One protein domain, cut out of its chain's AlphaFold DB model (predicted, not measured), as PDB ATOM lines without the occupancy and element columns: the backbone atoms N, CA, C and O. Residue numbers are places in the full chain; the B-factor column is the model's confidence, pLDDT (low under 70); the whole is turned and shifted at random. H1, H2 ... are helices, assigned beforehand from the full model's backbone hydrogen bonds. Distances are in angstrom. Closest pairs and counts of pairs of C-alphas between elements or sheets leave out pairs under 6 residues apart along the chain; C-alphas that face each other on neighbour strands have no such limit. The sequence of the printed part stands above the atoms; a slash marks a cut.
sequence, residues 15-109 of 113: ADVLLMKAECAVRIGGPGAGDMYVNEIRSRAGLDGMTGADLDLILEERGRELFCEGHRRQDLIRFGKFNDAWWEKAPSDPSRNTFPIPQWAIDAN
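Overview. This is residues 15 to 109 of the 113 residues of a protein of Flavobacteriales bacterium (UniProt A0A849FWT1). Helices H1, H2 and H3 stand side by side in a small triangle, H4 packs on H3, and a long tail leads off to H5, with residues 85 to 90 and 99 to 109 sticking out. You have 95 residues with five named helices, H1 to H5 in chain order, and no named strand: all helix. The whole is loose, radius of gyration of the C-alphas 16.6 A, spanning 53 by 27 by 27 A.

Along the chain. Find C-alpha 15 at (207.318, 214.362, 90.238); H1 runs from there to residue 29, 20.5 A. Next come H2, residues 35 to 44, 14.1 A; H3, 55 to 65, 15.2 A; H4, 72 to 78; and H5, 103 to 108, ending at C-alpha 108 (225.092, 240.321, 116.295).

Arrangement. Hairpin H1 and H2 touch, closest at the C-alphas of Leu 18 and Tyr 37, 5.5 A. H1 touches H3 at C-alphas 23 and 58, their closest, 6.4 A, opposite ways at a shallow tilt of 4 degrees. Hairpin H3 and H4 touch, closest at C-alphas 63 and 72, 6.2 A. H5 touches no helix. Each O i to N i+4 pair is within hydrogen-bond range in H1, H3, H4 and H5; in H2, 5 of 6.

Size, cuts and confidence. The farthest C-alphas, Asp 48 and Asp 107, are 55.0 A apart. The H4 to H5 link is long, 24 residues. The printed part has no cut, and no printed residue is under pLDDT 70.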
ATOM      1  N   ALA A  15     207.867 213.471  91.264       97.81
ATOM      2  CA  ALA A  15     207.318 214.362  90.238       97.81
ATOM      3  C   ALA A  15     208.090 215.688  90.117       97.81
ATOM      4  O   ALA A  15     208.218 216.200  89.009       97.81
ATOM      5  N   ASP A  16     208.652 216.225  91.209       97.44
ATOM      6  CA  ASP A  16     209.511 217.416  91.125       97.44
ATOM      7  C   ASP A  16     210.760 217.117  90.285       97.44
ATOM      8  O   ASP A  16     211.112 217.887  89.393       97.44
ATOM      9  N   VAL A  17     211.368 215.939  90.474       98.06
ATOM     10  CA  VAL A  17     212.515 215.482  89.669       98.06
ATOM     11  C   VAL A  17     212.145 215.330  88.193       98.06
ATOM     12  O   VAL A  17     212.903 215.767  87.324       98.06
ATOM     13  N   LEU A  18     210.979 214.754  87.889       98.44
ATOM     14  CA  LEU A  18     210.493 214.624  86.515       98.44
ATOM     15  C   LEU A  18     210.245 215.992  85.865       98.44
ATOM     16  O   LEU A  18     210.678 216.210  84.736       98.44
ATOM     17  N   LEU A  19     209.634 216.942  86.580       98.19
ATOM     18  CA  LEU A  19     209.407 218.298  86.067       98.19
ATOM     19  C   LEU A  19     210.705 219.092  85.914       98.19
ATOM     20  O   LEU A  19     210.837 219.840  84.951       98.19
ATOM     21  N   MET A  20     211.684 218.916  86.808       97.94
ATOM     22  CA  MET A  20     213.025 219.482  86.621       97.94
ATOM     23  C   MET A  20     213.692 218.913  85.367       97.94
ATOM     24  O   MET A  20     214.293 219.651  84.588       97.94
ATOM     25  N   LYS A  21     213.557 217.604  85.126       98.31
ATOM     26  CA  LYS A  21     214.089 216.964  83.918       98.31
ATOM     27  C   LYS A  21     213.384 217.462  82.653       98.31
ATOM     28  O   LYS A  21     214.063 217.721  81.659       98.31
ATOM     29  N   ALA A  22     212.065 217.654  82.706       98.38
ATOM     30  CA  ALA A  22     211.284 218.266  81.634       98.38
ATOM     31  C   ALA A  22     211.757 219.693  81.330       98.38
ATOM     32  O   ALA A  22     212.038 220.009  80.177       98.38
ATOM     33  N   GLU A  23     211.919 220.528  82.363       98.06
ATOM     34  CA  GLU A  23     212.431 221.893  82.228       98.06
ATOM     35  C   GLU A  23     213.812 221.903  81.562       98.06
ATOM     36  O   GLU A  23     214.018 222.612  80.579       98.06
ATOM     37  N   CYS A  24     214.755 221.096  82.060       98.38
ATOM     38  CA  CYS A  24     216.096 220.992  81.485       98.38
ATOM     39  C   CYS A  24     216.057 220.562  80.014       98.38
ATOM     40  O   CYS A  24     216.762 221.141  79.189       98.38
ATOM     41  N   ALA A  25     215.221 219.577  79.676       98.50
ATOM     42  CA  ALA A  25     215.066 219.115  78.304       98.50
ATOM     43  C   ALA A  25     214.536 220.230  77.392       98.50
ATOM     44  O   ALA A  25     215.111 220.455  76.331       98.50
ATOM     45  N   VAL A  26     213.521 220.985  77.825       98.50
ATOM     46  CA  VAL A  26     212.978 222.121  77.061       98.50
ATOM     47  C   VAL A  26     214.001 223.252  76.915       98.50
ATOM     48  O   VAL A  26     214.120 223.832  75.839       98.50
ATOM     49  N   ARG A  27     214.804 223.548  77.947       97.88
ATOM     50  CA  ARG A  27     215.871 224.568  77.859       97.88
ATOM     51  C   ARG A  27     216.966 224.209  76.849       97.88
ATOM     52  O   ARG A  27     217.555 225.112  76.268       97.88
ATOM     53  N   ILE A  28     217.254 222.919  76.669       98.19
ATOM     54  CA  ILE A  28     218.309 222.433  75.765       98.19
ATOM     55  C   ILE A  28     217.771 222.205  74.348       98.19
ATOM     56  O   ILE A  28     218.421 222.573  73.374       98.19
ATOM     57  N   GLY A  29     216.607 221.563  74.234       97.50
ATOM     58  CA  GLY A  29     216.051 221.061  72.975       97.50
ATOM     59  C   GLY A  29     214.864 221.852  72.428       97.50
ATOM     60  O   GLY A  29     214.399 221.544  71.336       97.50
ATOM     61  N   GLY A  30     214.379 222.861  73.153       97.94
ATOM     62  CA  GLY A  30     213.202 223.641  72.779       97.94
ATOM     63  C   GLY A  30     211.868 222.974  73.146       97.94
ATOM     64  O   GLY A  30     211.843 221.943  73.830       97.94
ATOM     65  N   PRO A  31     210.739 223.578  72.725       98.12
ATOM     66  CA  PRO A  31     209.400 223.083  73.039       98.12
ATOM     67  C   PRO A  31     209.203 221.620  72.635       98.12
ATOM     68  O   PRO A  31     209.632 221.193  71.566       98.12
ATOM     69  N   GLY A  32     208.552 220.846  73.499       98.00
ATOM     70  CA  GLY A  32     208.272 219.427  73.275       98.00
ATOM     71  C   GLY A  32     209.376 218.463  73.721       98.00
ATOM     72  O   GLY A  32     209.112 217.290  73.975       98.00
ATOM     73  N   ALA A  33     210.613 218.938  73.914       98.31
ATOM     74  CA  ALA A  33     211.724 218.075  74.333       98.31
ATOM     75  C   ALA A  33     211.511 217.427  75.720       98.31
ATOM     76  O   ALA A  33     212.114 216.398  76.027       98.31
ATOM     77  N   GLY A  34     210.655 218.021  76.560       97.75
ATOM     78  CA  GLY A  34     210.309 217.526  77.894       97.75
ATOM     79  C   GLY A  34     209.008 216.721  77.984       97.75
ATOM     80  O   GLY A  34     208.691 216.247  79.076       97.75
ATOM     81  N   ASP A  35     208.267 216.549  76.882       98.25
ATOM     82  CA  ASP A  35     206.893 216.019  76.901       98.25
ATOM     83  C   ASP A  35     206.795 214.654  77.578       98.25
ATOM     84  O   ASP A  35     205.865 214.402  78.340       98.25
ATOM     85  N   MET A  36     207.780 213.777  77.357       98.12
ATOM     86  CA  MET A  36     207.762 212.434  77.940       98.12
ATOM     87  C   MET A  36     207.709 212.451  79.475       98.12
ATOM     88  O   MET A  36     207.036 211.616  80.069       98.12
ATOM     89  N   TYR A  37     208.384 213.412  80.114       98.31
ATOM     90  CA  TYR A  37     208.456 213.511  81.574       98.31
ATOM     91  C   TYR A  37     207.207 214.173  82.155       98.31
ATOM     92  O   TYR A  37     206.700 213.750  83.189       98.31
ATOM     93  N   VAL A  38     206.679 215.187  81.466       97.75
ATOM     94  CA  VAL A  38     205.408 215.827  81.833       97.75
ATOM     95  C   VAL A  38     204.260 214.827  81.727       97.75
ATOM     96  O   VAL A  38     203.412 214.748  82.613       97.75
ATOM     97  N   ASN A  39     204.250 214.017  80.668       98.19
ATOM     98  CA  ASN A  39     203.174 213.071  80.406       98.19
ATOM     99  C   ASN A  39     203.125 211.913  81.404       98.19
ATOM    100  O   ASN A  39     202.041 211.392  81.652       98.19
ATOM    101  N   GLU A  40     204.241 211.558  82.043       98.31
ATOM    102  CA  GLU A  40     204.241 210.607  83.159       98.31
ATOM    103  C   GLU A  40     203.400 211.128  84.339       98.31
ATOM    104  O   GLU A  40     202.577 210.407  84.908       98.31
ATOM    105  N   ILE A  41     203.529 212.419  84.653       97.69
ATOM    106  CA  ILE A  41     202.778 213.075  85.732       97.69
ATOM    107  C   ILE A  41     201.315 213.246  85.344       97.69
ATOM    108  O   ILE A  41     200.426 212.909  86.128       97.69
ATOM    109  N   ARG A  42     201.056 213.714  84.118       97.88
ATOM    110  CA  ARG A  42     199.696 213.901  83.597       97.88
ATOM    111  C   ARG A  42     198.926 212.592  83.551       97.88
ATOM    112  O   ARG A  42     197.797 212.541  84.029       97.88
ATOM    113  N   SER A  43     199.564 211.519  83.084       98.00
ATOM    114  CA  SER A  43     198.973 210.182  83.084       98.00
ATOM    115  C   SER A  43     198.651 209.712  84.501       98.00
ATOM    116  O   SER A  43     197.570 209.164  84.714       98.00
ATOM    117  N   ARG A  44     199.536 209.947  85.482       97.50
ATOM    118  CA  ARG A  44     199.249 209.640  86.892       97.50
ATOM    119  C   ARG A  44     198.048 210.435  87.403       97.50
ATOM    120  O   ARG A  44     197.250 209.899  88.165       97.50
ATOM    121  N   ALA A  45     197.932 211.699  87.006       97.19
ATOM    122  CA  ALA A  45     196.839 212.592  87.384       97.19
ATOM    123  C   ALA A  45     195.522 212.330  86.620       97.19
ATOM    124  O   ALA A  45     194.531 213.009  86.878       97.19
ATOM    125  N   GLY A  46     195.489 211.360  85.695       97.44
ATOM    126  CA  GLY A  46     194.306 211.055  84.882       97.44
ATOM    127  C   GLY A  46     193.999 212.113  83.815       97.44
ATOM    128  O   GLY A  46     192.846 212.265  83.424       97.44
ATOM    129  N   LEU A  47     195.013 212.859  83.373       97.44
ATOM    130  CA  LEU A  47     194.908 213.895  82.350       97.44
ATOM    131  C   LEU A  47     195.449 213.400  81.008       97.44
ATOM    132  O   LEU A  47     196.401 212.618  80.957       97.44
ATOM    133  N   ASP A  48     194.895 213.935  79.920       97.25
ATOM    134  CA  ASP A  48     195.408 213.685  78.575       97.25
ATOM    135  C   ASP A  48     196.848 214.185  78.426       97.25
ATOM    136  O   ASP A  48     197.236 215.227  78.975       97.25
ATOM    137  N   GLY A  49     197.639 213.451  77.643       95.50
ATOM    138  CA  GLY A  49     199.010 213.826  77.317       95.50
ATOM    139  C   GLY A  49     199.091 215.180  76.606       95.50
ATOM    140  O   GLY A  49     198.210 215.565  75.841       95.50
ATOM    141  N   MET A  50     200.172 215.903  76.868       93.50
ATOM    142  CA  MET A  50     200.534 217.152  76.211       93.50
ATOM    143  C   MET A  50     201.600 216.892  75.147       93.50
ATOM    144  O   MET A  50     202.421 215.983  75.284       93.50
ATOM    145  N   THR A  51     201.592 217.710  74.096       97.19
ATOM    146  CA  THR A  51     202.667 217.756  73.102       97.19
ATOM    147  C   THR A  51     203.132 219.192  72.910       97.19
ATOM    148  O   THR A  51     202.321 220.114  72.991       97.19
ATOM    149  N   GLY A  52     204.426 219.381  72.667       97.31
ATOM    150  CA  GLY A  52     205.010 220.696  72.436       97.31
ATOM    151  C   GLY A  52     205.088 221.569  73.688       97.31
ATOM    152  O   GLY A  52     204.998 222.786  73.557       97.31
ATOM    153  N   ALA A  53     205.245 220.987  74.885       97.25
ATOM    154  CA  ALA A  53     205.347 221.764  76.118       97.25
ATOM    155  C   ALA A  53     206.548 222.725  76.060       97.25
ATOM    156  O   ALA A  53     207.693 222.298  75.875       97.25
ATOM    157  N   ASP A  54     206.289 224.020  76.218       97.94
ATOM    158  CA  ASP A  54     207.302 225.066  76.355       97.94
ATOM    159  C   ASP A  54     207.551 225.412  77.836       97.94
ATOM    160  O   ASP A  54     206.973 224.813  78.742       97.94
ATOM    161  N   LEU A  55     208.452 226.362  78.112       98.06
ATOM    162  CA  LEU A  55     208.817 226.705  79.491       98.06
ATOM    163  C   LEU A  55     207.645 227.248  80.315       98.06
ATOM    164  O   LEU A  55     207.579 226.962  81.511       98.06
ATOM    165  N   ASP A  56     206.734 228.004  79.706       97.25
ATOM    166  CA  ASP A  56     205.582 228.547  80.425       97.25
ATOM    167  C   ASP A  56     204.615 227.407  80.796       97.25
ATOM    168  O   ASP A  56     204.211 227.306  81.957       97.25
ATOM    169  N   LEU A  57     204.366 226.458  79.885       97.31
ATOM    170  CA  LEU A  57     203.578 225.254  80.177       97.31
ATOM    171  C   LEU A  57     204.214 224.377  81.265       97.31
ATOM    172  O   LEU A  57     203.504 223.880  82.145       97.31
ATOM    173  N   ILE A  58     205.544 224.219  81.268       98.00
ATOM    174  CA  ILE A  58     206.252 223.513  82.350       98.00
ATOM    175  C   ILE A  58     206.062 224.231  83.692       98.00
ATOM    176  O   ILE A  58     205.776 223.584  84.701       98.00
ATOM    177  N   LEU A  59     206.204 225.559  83.729       98.12
ATOM    178  CA  LEU A  59     206.032 226.349  84.953       98.12
ATOM    179  C   LEU A  59     204.605 226.256  85.503       98.12
ATOM    180  O   LEU A  59     204.399 226.235  86.722       98.12
ATOM    181  N   GLU A  60     203.614 226.223  84.621       97.00
ATOM    182  CA  GLU A  60     202.231 226.007  85.012       97.00
ATOM    183  C   GLU A  60     202.000 224.602  85.575       97.00
ATOM    184  O   GLU A  60     201.354 224.467  86.617       97.00
ATOM    185  N   GLU A  61     202.552 223.565  84.938       97.69
ATOM    186  CA  GLU A  61     202.411 222.188  85.417       97.69
ATOM    187  C   GLU A  61     203.077 222.002  86.780       97.69
ATOM    188  O   GLU A  61     202.477 221.414  87.676       97.69
ATOM    189  N   ARG A  62     204.250 222.613  86.997       97.75
ATOM    190  CA  ARG A  62     204.880 222.703  88.326       97.75
ATOM    191  C   ARG A  62     203.974 223.373  89.353       97.75
ATOM    192  O   ARG A  62     203.887 222.905  90.482       97.75
ATOM    193  N   GLY A  63     203.283 224.446  88.969       96.69
ATOM    194  CA  GLY A  63     202.343 225.144  89.846       96.69
ATOM    195  C   GLY A  63     201.121 224.307  90.240       96.69
ATOM    196  O   GLY A  63     200.676 224.409  91.381       96.69
ATOM    197  N   ARG A  64     200.595 223.494  89.313       96.62
ATOM    198  CA  ARG A  64     199.461 222.586  89.556       96.62
ATOM    199  C   ARG A  64     199.872 221.381  90.395       96.62
ATOM    200  O   ARG A  64     199.209 221.060  91.373       96.62
ATOM    201  N   GLU A  65     200.966 220.740  90.005       97.50
ATOM    202  CA  GLU A  65     201.424 219.485  90.588       97.50
ATOM    203  C   GLU A  65     201.948 219.687  92.015       97.50
ATOM    204  O   GLU A  65     201.565 218.932  92.899       97.50
ATOM    205  N   LEU A  66     202.775 220.713  92.257       97.00
ATOM    206  CA  LEU A  66     203.460 220.974  93.538       97.00
ATOM    207  C   LEU A  66     202.730 222.023  94.400       97.00
ATOM    208  O   LEU A  66     203.350 222.801  95.142       97.00
ATOM    209  N   PHE A  67     201.407 222.111  94.260       95.56
ATOM    210  CA  PHE A  67     200.598 223.083  94.987       95.56
ATOM    211  C   PHE A  67     200.689 222.853  96.505       95.56
ATOM    212  O   PHE A  67     200.576 221.732  96.984       95.56
ATOM    213  N   CYS A  68     200.882 223.932  97.270       93.69
ATOM    214  CA  CYS A  68     201.068 223.907  98.730       93.69
ATOM    215  C   CYS A  68     202.306 223.149  99.257       93.69
ATOM    216  O   CYS A  68     202.411 222.936 100.460       93.69
ATOM    217  N   GLU A  69     203.289 222.845  98.405       95.56
ATOM    218  CA  GLU A  69     204.534 222.164  98.805       95.56
ATOM    219  C   GLU A  69     205.749 223.115  98.914       95.56
ATOM    220  O   GLU A  69     206.881 222.692  99.096       95.56
ATOM    221  N   GLY A  70     205.550 224.437  98.819       94.88
ATOM    222  CA  GLY A  70     206.621 225.427  99.036       94.88
ATOM    223  C   GLY A  70     207.509 225.741  97.821       94.88
ATOM    224  O   GLY A  70     208.420 226.559  97.928       94.88
ATOM    225  N   HIS A  71     207.215 225.188  96.641       96.31
ATOM    226  CA  HIS A  71     208.035 225.394  95.435       96.31
ATOM    227  C   HIS A  71     207.746 226.702  94.677       96.31
ATOM    228  O   HIS A  71     208.650 227.307  94.095       96.31
ATOM    229  N   ARG A  72     206.492 227.183  94.691       95.38
ATOM    230  CA  ARG A  72     206.010 228.212  93.747       95.38
ATOM    231  C   ARG A  72     206.830 229.504  93.743       95.38
ATOM    232  O   ARG A  72     207.096 230.038  92.671       95.38
ATOM    233  N   ARG A  73     207.234 230.015  94.913       95.12
ATOM    234  CA  ARG A  73     208.050 231.242  94.999       95.12
ATOM    235  C   ARG A  73     209.388 231.052  94.289       95.12
ATOM    236  O   ARG A  73     209.759 231.887  93.472       95.12
ATOM    237  N   GLN A  74     210.096 229.970  94.609       95.94
ATOM    238  CA  GLN A  74     211.414 229.701  94.046       95.94
ATOM    239  C   GLN A  74     211.329 229.498  92.532       95.94
ATOM    240  O   GLN A  74     212.140 230.057  91.798       95.94
ATOM    241  N   ASP A  75     210.320 228.766  92.058       97.44
ATOM    242  CA  ASP A  75     210.111 228.554  90.626       97.44
ATOM    243  C   ASP A  75     209.818 229.859  89.889       97.44
ATOM    244  O   ASP A  75     210.475 230.159  88.898       97.44
ATOM    245  N   LEU A  76     208.914 230.692  90.405       97.19
ATOM    246  CA  LEU A  76     208.632 231.993  89.801       97.19
ATOM    247  C   LEU A  76     209.877 232.889  89.737       97.19
ATOM    248  O   LEU A  76     210.065 233.589  88.744       97.19
ATOM    249  N   ILE A  77     210.739 232.865  90.761       97.12
ATOM    250  CA  ILE A  77     211.996 233.630  90.757       97.12
ATOM    251  C   ILE A  77     212.946 233.082  89.683       97.12
ATOM    252  O   ILE A  77     213.472 233.861  88.892       97.12
ATOM    253  N   ARG A  78     213.132 231.755  89.594       96.38
ATOM    254  CA  ARG A  78     214.005 231.132  88.575       96.38
ATOM    255  C   ARG A  78     213.512 231.346  87.144       96.38
ATOM    256  O   ARG A  78     214.326 231.407  86.228       96.38
ATOM    257  N   PHE A  79     212.200 231.435  86.949       96.88
ATOM    258  CA  PHE A  79     211.588 231.700  85.646       96.88
ATOM    259  C   PHE A  79     211.460 233.197  85.334       96.88
ATOM    260  O   PHE A  79     211.013 233.546  84.246       96.88
ATOM    261  N   GLY A  80     211.847 234.084  86.258       95.88
ATOM    262  CA  GLY A  80     211.748 235.533  86.068       95.88
ATOM    263  C   GLY A  80     210.313 236.071  86.064       95.88
ATOM    264  O   GLY A  80     210.095 237.177  85.593       95.88
ATOM    265  N   LYS A  81     209.347 235.308  86.592       96.19
ATOM    266  CA  LYS A  81     207.910 235.645  86.625       96.19
ATOM    267  C   LYS A  81     207.431 236.116  88.005       96.19
ATOM    268  O   LYS A  81     206.270 236.466  88.180       96.19
ATOM    269  N   PHE A  82     208.286 236.078  89.033       96.56
ATOM    270  CA  PHE A  82     207.884 236.398  90.414       96.56
ATOM    271  C   PHE A  82     207.431 237.849  90.598       96.56
ATOM    272  O   PHE A  82     206.575 238.129  91.437       96.56
ATOM    273  N   ASN A  83     208.016 238.760  89.828       96.88
ATOM    274  CA  ASN A  83     207.756 240.185  89.944       96.88
ATOM    275  C   ASN A  83     206.592 240.671  89.073       96.88
ATOM    276  O   ASN A  83     206.234 241.843  89.173       96.88
ATOM    277  N   ASP A  84     205.996 239.792  88.267       96.50
ATOM    278  CA  ASP A  84     204.881 240.130  87.391       96.50
ATOM    279  C   ASP A  84     203.606 240.431  88.191       96.50
ATOM    280  O   ASP A  84     203.423 239.995  89.334       96.50
ATOM    281  N   ALA A  85     202.697 241.182  87.567       96.06
ATOM    282  CA  ALA A  85     201.357 241.347  88.108       96.06
ATOM    283  C   ALA A  85     200.633 239.995  88.142       96.06
ATOM    284  O   ALA A  85     200.674 239.228  87.180       96.06
ATOM    285  N   TRP A  86     199.910 239.731  89.224       90.25
ATOM    286  CA  TRP A  86     198.988 238.599  89.314       90.25
ATOM    287  C   TRP A  86     197.830 238.953  90.251       90.25
ATOM    288  O   TRP A  86     197.680 240.117  90.611       90.25
ATOM    289  N   TRP A  87     196.969 237.994  90.599       88.44
ATOM    290  CA  TRP A  87     195.716 238.225  91.336       88.44
ATOM    291  C   TRP A  87     195.854 239.235  92.492       88.44
ATOM    292  O   TRP A  87     196.487 238.948  93.507       88.44
ATOM    293  N   GLU A  88     195.252 240.420  92.325       93.69
ATOM    294  CA  GLU A  88     195.281 241.545  93.279       93.69
ATOM    295  C   GLU A  88     196.684 242.036  93.690       93.69
ATOM    296  O   GLU A  88     196.852 242.745  94.684       93.69
ATOM    297  N   LYS A  89     197.717 241.703  92.912       91.50
ATOM    298  CA  LYS A  89     199.102 242.121  93.135       91.50
ATOM    299  C   LYS A  89     199.630 242.853  91.912       91.50
ATOM    300  O   LYS A  89     199.755 242.283  90.832       91.50
ATOM    301  N   ALA A  90     199.975 244.122  92.104       95.88
ATOM    302  CA  ALA A  90     200.730 244.882  91.117       95.88
ATOM    303  C   ALA A  90     202.140 244.281  90.932       95.88
ATOM    304  O   ALA A  90     202.620 243.573  91.827       95.88
ATOM    305  N   PRO A  91     202.822 244.587  89.812       96.88
ATOM    306  CA  PRO A  91     204.220 244.226  89.641       96.88
ATOM    307  C   PRO A  91     205.068 244.729  90.810       96.88
ATOM    308  O   PRO A  91     204.792 245.781  91.394       96.88
ATOM    309  N   SER A  92     206.105 243.977  91.154       95.31
ATOM    310  CA  SER A  92     207.008 244.312  92.256       95.31
ATOM    311  C   SER A  92     208.434 244.541  91.773       95.31
ATOM    312  O   SER A  92     208.821 244.117  90.692       95.31
ATOM    313  N   ASP A  93     209.225 245.230  92.588       95.12
ATOM    314  CA  ASP A  93     210.638 245.462  92.306       95.12
ATOM    315  C   ASP A  93     211.485 244.194  92.580       95.12
ATOM    316  O   ASP A  93     211.176 243.459  93.532       95.12
ATOM    317  N   PRO A  94     212.575 243.937  91.820       94.94
ATOM    318  CA  PRO A  94     213.477 242.803  92.047       94.94
ATOM    319  C   PRO A  94     214.045 242.693  93.472       94.94
ATOM    320  O   PRO A  94     214.385 241.592  93.909       94.94
ATOM    321  N   SER A  95     214.091 243.785  94.243       94.62
ATOM    322  CA  SER A  95     214.432 243.774  95.677       94.62
ATOM    323  C   SER A  95     213.522 242.877  96.528       94.62
ATOM    324  O   SER A  95     213.882 242.522  97.648       94.62
ATOM    325  N   ARG A  96     212.350 242.468  96.022       94.31
ATOM    326  CA  ARG A  96     211.430 241.533  96.698       94.31
ATOM    327  C   ARG A  96     211.771 240.052  96.475       94.31
ATOM    328  O   ARG A  96     211.107 239.177  97.048       94.31
ATOM    329  N   ASN A  97     212.790 239.752  95.670       95.56
ATOM    330  CA  ASN A  97     213.202 238.377  95.356       95.56
ATOM    331  C   ASN A  97     213.953 237.732  96.524       95.56
ATOM    332  O   ASN A  97     213.852 236.522  96.741       95.56
ATOM    333  N   THR A  98     214.621 238.540  97.340       94.38
ATOM    334  CA  THR A  98     215.302 238.115  98.561       94.38
ATOM    335  C   THR A  98     214.564 238.621  99.795       94.38
ATOM    336  O   THR A  98     213.857 239.628  99.765       94.38
ATOM    337  N   PHE A  99     214.685 237.878 100.894       94.19
ATOM    338  CA  PHE A  99     214.234 238.361 102.194       94.19
ATOM    339  C   PHE A  99     215.292 239.294 102.793       94.19
ATOM    340  O   PHE A  99     216.483 239.098 102.531       94.19
ATOM    341  N   PRO A 100     214.886 240.291 103.598       94.00
ATOM    342  CA  PRO A 100     215.838 241.107 104.337       94.00
ATOM    343  C   PRO A 100     216.602 240.251 105.351       94.00
ATOM    344  O   PRO A 100     216.065 239.280 105.895       94.00
ATOM    345  N   ILE A 101     217.840 240.645 105.637       94.38
ATOM    346  CA  ILE A 101     218.597 240.080 106.753       94.38
ATOM    347  C   ILE A 101     217.853 240.452 108.048       94.38
ATOM    348  O   ILE A 101     217.521 241.625 108.238       94.38
ATOM    349  N   PRO A 102     217.540 239.491 108.935       94.75
ATOM    350  CA  PRO A 102     216.869 239.796 110.193       94.75
ATOM    351  C   PRO A 102     217.684 240.763 111.061       94.75
ATOM    352  O   PRO A 102     218.894 240.594 111.193       94.75
ATOM    353  N   GLN A 103     217.018 241.718 111.723       94.94
ATOM    354  CA  GLN A 103     217.694 242.750 112.524       94.94
ATOM    355  C   GLN A 103     218.621 242.161 113.597       94.94
ATOM    356  O   GLN A 103     219.748 242.611 113.749       94.94
ATOM    357  N   TRP A 104     218.196 241.088 114.269       96.31
ATOM    358  CA  TRP A 104     219.012 240.422 115.289       96.31
ATOM    359  C   TRP A 104     220.341 239.880 114.737       96.31
ATOM    360  O   TRP A 104     221.316 239.787 115.480       96.31
ATOM    361  N   ALA A 105     220.396 239.513 113.452       95.25
ATOM    362  CA  ALA A 105     221.625 239.045 112.821       95.25
ATOM    363  C   ALA A 105     222.573 240.221 112.551       95.25
ATOM    364  O   ALA A 105     223.769 240.102 112.809       95.25
ATOM    365  N   ILE A 106     222.032 241.363 112.109       96.00
ATOM    366  CA  ILE A 106     222.783 242.614 111.908       96.00
ATOM    367  C   ILE A 106     223.365 243.105 113.240       96.00
ATOM    368  O   ILE A 106     224.547 243.431 113.313       96.00
ATOM    369  N   ASP A 107     222.567 243.081 114.309       95.94
ATOM    370  CA  ASP A 107     223.002 243.502 115.645       95.94
ATOM    371  C   ASP A 107     224.116 242.593 116.201       95.94
ATOM    372  O   ASP A 107     225.016 243.060 116.900       95.94
ATOM    373  N   ALA A 108     224.082 241.293 115.874       96.75
ATOM    374  CA  ALA A 108     225.092 240.321 116.295       96.75
ATOM    375  C   ALA A 108     226.404 240.413 115.495       96.75
ATOM    376  O   ALA A 108     227.463 240.056 116.016       96.75
ATOM    377  N   ASN A 109     226.358 240.867 114.237       96.38
ATOM    378  CA  ASN A 109     227.535 241.033 113.389       96.38
ATOM    379  C   ASN A 109     227.430 242.314 112.540       96.38
ATOM    380  O   ASN A 109     226.823 242.287 111.466       96.38
TER     381      ASN A 109